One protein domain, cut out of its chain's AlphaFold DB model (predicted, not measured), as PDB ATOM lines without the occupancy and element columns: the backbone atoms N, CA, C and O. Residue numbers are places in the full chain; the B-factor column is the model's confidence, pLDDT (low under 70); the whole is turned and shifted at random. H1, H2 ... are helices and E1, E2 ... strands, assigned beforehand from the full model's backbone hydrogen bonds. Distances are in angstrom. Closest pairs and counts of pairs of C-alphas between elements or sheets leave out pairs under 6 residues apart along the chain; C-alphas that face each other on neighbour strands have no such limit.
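This is residues 82 to 132 of the 407 residues of the protein "Putative PAS/PAC sensor protein" of Acetoanaerobium sticklandii (strain ATCC 12662 / DSM 519 / JCM 1433 / CCUG 9281 / NCIMB 10654 / HF) (UniProt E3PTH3). A thin, flat slab has a ribbon of two parallel strands, E1 and E2, in its middle, with the short helix H1 to one side and the longer helix H2 to the other. The 51 printed residues hold H1, E1, H2, E2 in that order, a mixed class of helices and strands. The whole is only just compact, close to loose, with a radius of gyration of the C-alphas of 11.4 A and spans of 29 by 27 by 7 A.

H1 is residues 89 to 95, with C-alpha 89 at (121.832, 130.115, 95.461). E1 is residues 98 to 103, 17.1 A long. H2 is residues 105 to 116, 16.2 A long. E2 is residues 123 to 128, 15.9 A long, with C-alpha 128 at (109.411, 138.089, 84.700).

E1 and E2 are parallel neighbours at 16 degrees; N 100 and O 124 are within hydrogen-bond range at 2.9 A. E1, H2 and E2 form a strand-helix-strand unit, two parallel strands joined through a helix, with a right-handed crossover. The closest C-alphas of H2 and E2 are those of Cys 108 and Leu 127, 5.9 A. The closest of H1 and E1 are those of Ser 92 and Gln 98, 7.1 A. H1 and H2 are apart. In both helices every O i to N i+4 pair is within hydrogen-bond range.

The C-alphas farthest apart, those of Ile 94 and Asp 106, are 30.3 A apart. The printed part has no cut and no long link. Residues 86 to 94 have pLDDT under 70.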
ATOM      1  N   GLY A  82     115.184 131.863  85.595       82.62
ATOM      2  CA  GLY A  82     115.994 131.347  86.703       82.62
ATOM      3  C   GLY A  82     117.488 131.660  86.586       82.62
ATOM      4  O   GLY A  82     118.286 131.181  87.395       82.62
ATOM      5  N   GLY A  83     117.880 132.444  85.578       82.12
ATOM      6  CA  GLY A  83     119.254 132.864  85.327       82.12
ATOM      7  C   GLY A  83     119.781 133.886  86.329       82.12
ATOM      8  O   GLY A  83     120.991 133.993  86.510       82.12
ATOM      9  N   ILE A  84     118.894 134.611  87.016       79.44
ATOM     10  CA  ILE A  84     119.271 135.456  88.155       79.44
ATOM     11  C   ILE A  84     119.592 134.557  89.355       79.44
ATOM     12  O   ILE A  84     120.591 134.758  90.044       79.44
ATOM     13  N   PHE A  85     118.778 133.524  89.579       71.44
ATOM     14  CA  PHE A  85     118.888 132.679  90.763       71.44
ATOM     15  C   PHE A  85     120.019 131.658  90.743       71.44
ATOM     16  O   PHE A  85     120.576 131.368  91.804       71.44
ATOM     17  N   SER A  86     120.437 131.152  89.576       66.06
ATOM     18  CA  SER A  86     121.671 130.351  89.485       66.06
ATOM     19  C   SER A  86     122.865 131.040  90.158       66.06
ATOM     20  O   SER A  86     123.752 130.358  90.666       66.06
ATOM     21  N   ASN A  87     122.818 132.372  90.238       62.62
ATOM     22  CA  ASN A  87     123.862 133.241  90.762       62.62
ATOM     23  C   ASN A  87     123.626 133.642  92.234       62.62
ATOM     24  O   ASN A  87     124.526 134.181  92.870       62.62
ATOM     25  N   LEU A  88     122.423 133.393  92.775       64.81
ATOM     26  CA  LEU A  88     121.992 133.766  94.132       64.81
ATOM     27  C   LEU A  88     121.784 132.564  95.067       64.81
ATOM     28  O   LEU A  88     121.451 132.773  96.229       64.81
ATOM     29  N   LYS A  89     121.996 131.319  94.617       61.31
ATOM     30  CA  LYS A  89     121.832 130.115  95.461       61.31
ATOM     31  C   LYS A  89     122.586 130.190  96.793       61.31
ATOM     32  O   LYS A  89     122.042 129.828  97.828       61.31
ATOM     33  N   SER A  90     123.807 130.721  96.786       59.19
ATOM     34  CA  SER A  90     124.575 130.932  98.020       59.19
ATOM     35  C   SER A  90     123.921 131.953  98.953       59.19
ATOM     36  O   SER A  90     124.027 131.835 100.165       59.19
ATOM     37  N   VAL A  91     123.218 132.943  98.400       56.31
ATOM     38  CA  VAL A  91     122.537 134.015  99.132       56.31
ATOM     39  C   VAL A  91     121.228 133.510  99.747       56.31
ATOM     40  O   VAL A  91     120.954 133.818 100.904       56.31
ATOM     41  N   SER A  92     120.440 132.692  99.039       59.44
ATOM     42  CA  SER A  92     119.224 132.091  99.612       59.44
ATOM     43  C   SER A  92     119.530 131.191 100.809       59.44
ATOM     44  O   SER A  92     118.818 131.253 101.810       59.44
ATOM     45  N   ASP A  93     120.634 130.439 100.747       63.00
ATOM     46  CA  ASP A  93     121.093 129.586 101.851       63.00
ATOM     47  C   ASP A  93     121.521 130.411 103.082       63.00
ATOM     48  O   ASP A  93     121.377 129.958 104.216       63.00
ATOM     49  N   ILE A  94     122.008 131.641 102.876       59.66
ATOM     50  CA  ILE A  94     122.438 132.554 103.949       59.66
ATOM     51  C   ILE A  94     121.244 133.192 104.674       59.66
ATOM     52  O   ILE A  94     121.325 133.440 105.877       59.66
ATOM     53  N   TYR A  95     120.148 133.470 103.963       71.19
ATOM     54  CA  TYR A  95     119.017 134.237 104.501       71.19
ATOM     55  C   TYR A  95     117.753 133.408 104.777       71.19
ATOM     56  O   TYR A  95     116.784 133.954 105.293       71.19
ATOM     57  N   GLY A  96     117.753 132.104 104.476       80.75
ATOM     58  CA  GLY A  96     116.666 131.186 104.842       80.75
ATOM     59  C   GLY A  96     115.368 131.362 104.044       80.75
ATOM     60  O   GLY A  96     114.325 130.886 104.482       80.75
ATOM     61  N   TYR A  97     115.418 132.033 102.891       85.12
ATOM     62  CA  TYR A  97     114.258 132.222 102.016       85.12
ATOM     63  C   TYR A  97     114.109 131.066 101.021       85.12
ATOM     64  O   TYR A  97     115.075 130.675 100.365       85.12
ATOM     65  N   GLN A  98     112.880 130.580 100.830       84.69
ATOM     66  CA  GLN A  98     112.562 129.664  99.738       84.69
ATOM     67  C   GLN A  98     112.436 130.436  98.424       84.69
ATOM     68  O   GLN A  98     111.673 131.390  98.295       84.69
ATOM     69  N   TYR A  99     113.176 130.005  97.413       84.06
ATOM     70  CA  TYR A  99     113.151 130.675  96.126       84.06
ATOM     71  C   TYR A  99     112.012 130.191  95.227       84.06
ATOM     72  O   TYR A  99     111.752 128.989  95.120       84.06
ATOM     73  N   MET A 100     111.380 131.134  94.534       87.81
ATOM     74  CA  MET A 100     110.332 130.882  93.552       87.81
ATOM     75  C   MET A 100     110.526 131.756  92.316       87.81
ATOM     76  O   MET A 100     111.144 132.817  92.363       87.81
ATOM     77  N   GLN A 101     109.982 131.307  91.191       88.81
ATOM     78  CA  GLN A 101     110.056 132.028  89.927       88.81
ATOM     79  C   GLN A 101     108.703 131.989  89.225       88.81
ATOM     80  O   GLN A 101     108.085 130.926  89.136       88.81
ATOM     81  N   ALA A 102     108.293 133.123  88.674       92.56
ATOM     82  CA  ALA A 102     107.179 133.218  87.749       92.56
ATOM     83  C   ALA A 102     107.599 133.999  86.510       92.56
ATOM     84  O   ALA A 102     108.349 134.976  86.576       92.56
ATOM     85  N   ASP A 103     107.108 133.537  85.372       93.25
ATOM     86  CA  ASP A 103     107.209 134.219  84.101       93.25
ATOM     87  C   ASP A 103     105.841 134.265  83.419       93.25
ATOM     88  O   ASP A 103     105.046 133.336  83.548       93.25
ATOM     89  N   GLY A 104     105.567 135.364  82.724       93.75
ATOM     90  CA  GLY A 104     104.235 135.679  82.221       93.75
ATOM     91  C   GLY A 104     103.418 136.498  83.222       93.75
ATOM     92  O   GLY A 104     103.536 136.347  84.442       93.75
ATOM     93  N   VAL A 105     102.583 137.390  82.687       93.88
ATOM     94  CA  VAL A 105     101.790 138.353  83.467       93.88
ATOM     95  C   VAL A 105     100.881 137.644  84.473       93.88
ATOM     96  O   VAL A 105     100.931 137.964  85.658       93.88
ATOM     97  N   ASP A 106     100.127 136.633  84.035       94.44
ATOM     98  CA  ASP A 106      99.168 135.922  84.891       94.44
ATOM     99  C   ASP A 106      99.855 135.204  86.062       94.44
ATOM    100  O   ASP A 106      99.414 135.289  87.207       94.44
ATOM    101  N   ALA A 107     100.982 134.533  85.803       95.31
ATOM    102  CA  ALA A 107     101.746 133.858  86.849       95.31
ATOM    103  C   ALA A 107     102.328 134.852  87.867       95.31
ATOM    104  O   ALA A 107     102.349 134.565  89.065       95.31
ATOM    105  N   CYS A 108     102.774 136.025  87.403       96.06
ATOM    106  CA  CYS A 108     103.252 137.085  88.287       96.06
ATOM    107  C   CYS A 108     102.127 137.634  89.174       96.06
ATOM    108  O   CYS A 108     102.354 137.821  90.366       96.06
ATOM    109  N   ILE A 109     100.931 137.858  88.616       95.56
ATOM    110  CA  ILE A 109      99.756 138.314  89.375       95.56
ATOM    111  C   ILE A 109      99.403 137.294  90.459       95.56
ATOM    112  O   ILE A 109      99.351 137.666  91.624       95.56
ATOM    113  N   ASN A 110      99.280 136.011  90.108       96.25
ATOM    114  CA  ASN A 110      98.919 134.964  91.067       96.25
ATOM    115  C   ASN A 110      99.893 134.886  92.257       96.25
ATOM    116  O   ASN A 110      99.464 134.737  93.399       96.25
ATOM    117  N   ILE A 111     101.207 135.001  92.015       95.62
ATOM    118  CA  ILE A 111     102.183 135.013  93.117       95.62
ATOM    119  C   ILE A 111     102.045 136.281  93.967       95.62
ATOM    120  O   ILE A 111     102.123 136.200  95.191       95.62
ATOM    121  N   LEU A 112     101.859 137.446  93.345       95.12
ATOM    122  CA  LEU A 112     101.696 138.706  94.073       95.12
ATOM    123  C   LEU A 112     100.407 138.734  94.905       95.12
ATOM    124  O   LEU A 112     100.433 139.249  96.019       95.12
ATOM    125  N   GLU A 113      99.312 138.156  94.410       96.00
ATOM    126  CA  GLU A 113      98.060 137.998  95.158       96.00
ATOM    127  C   GLU A 113      98.252 137.092  96.374       96.00
ATOM    128  O   GLU A 113      97.894 137.474  97.483       96.00
ATOM    129  N   ALA A 114      98.901 135.938  96.200       96.06
ATOM    130  CA  ALA A 114      99.184 135.032  97.309       96.06
ATOM    131  C   ALA A 114     100.121 135.659  98.364       96.06
ATOM    132  O   ALA A 114      99.937 135.442  99.560       96.06
ATOM    133  N   LEU A 115     101.091 136.484  97.947       94.81
ATOM    134  CA  LEU A 115     101.910 137.292  98.861       94.81
ATOM    135  C   LEU A 115     101.084 138.372  99.574       94.81
ATOM    136  O   LEU A 115     101.284 138.609 100.758       94.81
ATOM    137  N   SER A 116     100.170 139.039  98.864       94.50
ATOM    138  CA  SER A 116      99.322 140.097  99.427       94.50
ATOM    139  C   SER A 116      98.256 139.567 100.389       94.50
ATOM    140  O   SER A 116      97.772 140.331 101.220       94.50
ATOM    141  N   ASN A 117      97.871 138.298 100.248       96.12
ATOM    142  CA  ASN A 117      96.912 137.610 101.110       96.12
ATOM    143  C   ASN A 117      97.586 136.873 102.283       96.12
ATOM    144  O   ASN A 117      96.908 136.122 102.983       96.12
ATOM    145  N   ASP A 118      98.900 137.043 102.474       94.94
ATOM    146  CA  ASP A 118      99.702 136.330 103.479       94.94
ATOM    147  C   ASP A 118      99.641 134.784 103.340       94.94
ATOM    148  O   ASP A 118      99.877 134.038 104.288       94.94
ATOM    149  N   GLU A 119      99.337 134.267 102.142       96.38
ATOM    150  CA  GLU A 119      99.316 132.825 101.836       96.38
ATOM    151  C   GLU A 119     100.720 132.281 101.520       96.38
ATOM    152  O   GLU A 119     100.980 131.080 101.652       96.38
ATOM    153  N   LEU A 120     101.635 133.163 101.099       93.12
ATOM    154  CA  LEU A 120     103.052 132.876 100.900       93.12
ATOM    155  C   LEU A 120     103.918 133.715 101.846       93.12
ATOM    156  O   LEU A 120     103.949 134.938 101.758       93.12
ATOM    157  N   GLU A 121     104.727 133.044 102.662       90.94
ATOM    158  CA  GLU A 121     105.708 133.674 103.549       90.94
ATOM    159  C   GLU A 121     107.101 133.062 103.366       90.94
ATOM    160  O   GLU A 121     107.252 131.930 102.904       90.94
ATOM    161  N   GLY A 122     108.145 133.804 103.750       89.06
ATOM    162  CA  GLY A 122     109.515 133.283 103.754       89.06
ATOM    163  C   GLY A 122     110.068 132.978 102.360       89.06
ATOM    164  O   GLY A 122     110.950 132.130 102.228       89.06
ATOM    165  N   VAL A 123     109.593 133.674 101.319       89.31
ATOM    166  CA  VAL A 123     110.029 133.457  99.932       89.31
ATOM    167  C   VAL A 123     110.817 134.618  99.327       89.31
ATOM    168  O   VAL A 123     110.640 135.779  99.688       89.31
ATOM    169  N   CYS A 124     111.671 134.297  98.356       87.69
ATOM    170  CA  CYS A 124     112.288 135.250  97.437       87.69
ATOM    171  C   CYS A 124     111.822 134.918  96.017       87.69
ATOM    172  O   CYS A 124     111.997 133.786  95.566       87.69
ATOM    173  N   VAL A 125     111.216 135.883  95.323       89.06
ATOM    174  CA  VAL A 125     110.547 135.635  94.041       89.06
ATOM    175  C   VAL A 125     111.235 136.380  92.896       89.06
ATOM    176  O   VAL A 125     111.394 137.598  92.948       89.06
ATOM    177  N   GLU A 126     111.598 135.660  91.834       90.12
ATOM    178  CA  GLU A 126     111.949 136.238  90.529       90.12
ATOM    179  C   GLU A 126     110.686 136.351  89.666       90.12
ATOM    180  O   GLU A 126     110.076 135.342  89.309       90.12
ATOM    181  N   LEU A 127     110.299 137.583  89.328       92.94
ATOM    182  CA  LEU A 127     109.124 137.878  88.510       92.94
ATOM    183  C   LEU A 127     109.549 138.408  87.139       92.94
ATOM    184  O   LEU A 127     110.178 139.464  87.039       92.94
ATOM    185  N   ASN A 128     109.170 137.696  86.082       93.69
ATOM    186  CA  ASN A 128     109.411 138.089  84.700       93.69
ATOM    187  C   ASN A 128     108.080 138.299  83.969       93.69
ATOM    188  O   ASN A 128     107.307 137.369  83.797       93.69
ATOM    189  N   MET A 129     107.806 139.503  83.466       94.19
ATOM    190  CA  MET A 129     106.513 139.762  82.805       94.19
ATOM    191  C   MET A 129     106.338 139.000  81.483       94.19
ATOM    192  O   MET A 129     105.223 138.629  81.130       94.19
ATOM    193  N   CYS A 130     107.428 138.755  80.754       93.56
ATOM    194  CA  CYS A 130     107.405 137.993  79.506       93.56
ATOM    195  C   CYS A 130     107.576 136.496  79.782       93.56
ATOM    196  O   CYS A 130     108.430 136.109  80.584       93.56
ATOM    197  N   GLU A 131     106.813 135.667  79.074       91.56
ATOM    198  CA  GLU A 131     107.020 134.217  79.053       91.56
ATOM    199  C   GLU A 131     108.421 133.891  78.518       91.56
ATOM    200  O   GLU A 131     108.868 134.450  77.515       91.56
ATOM    201  N   GLY A 132     109.150 133.011  79.204       89.69
ATOM    202  CA  GLY A 132     110.549 132.726  78.887       89.69
ATOM    203  C   GLY A 132     111.540 133.795  79.364       89.69
ATOM    204  O   GLY A 132     112.724 133.681  79.064       89.69
TER     205      GLY A 132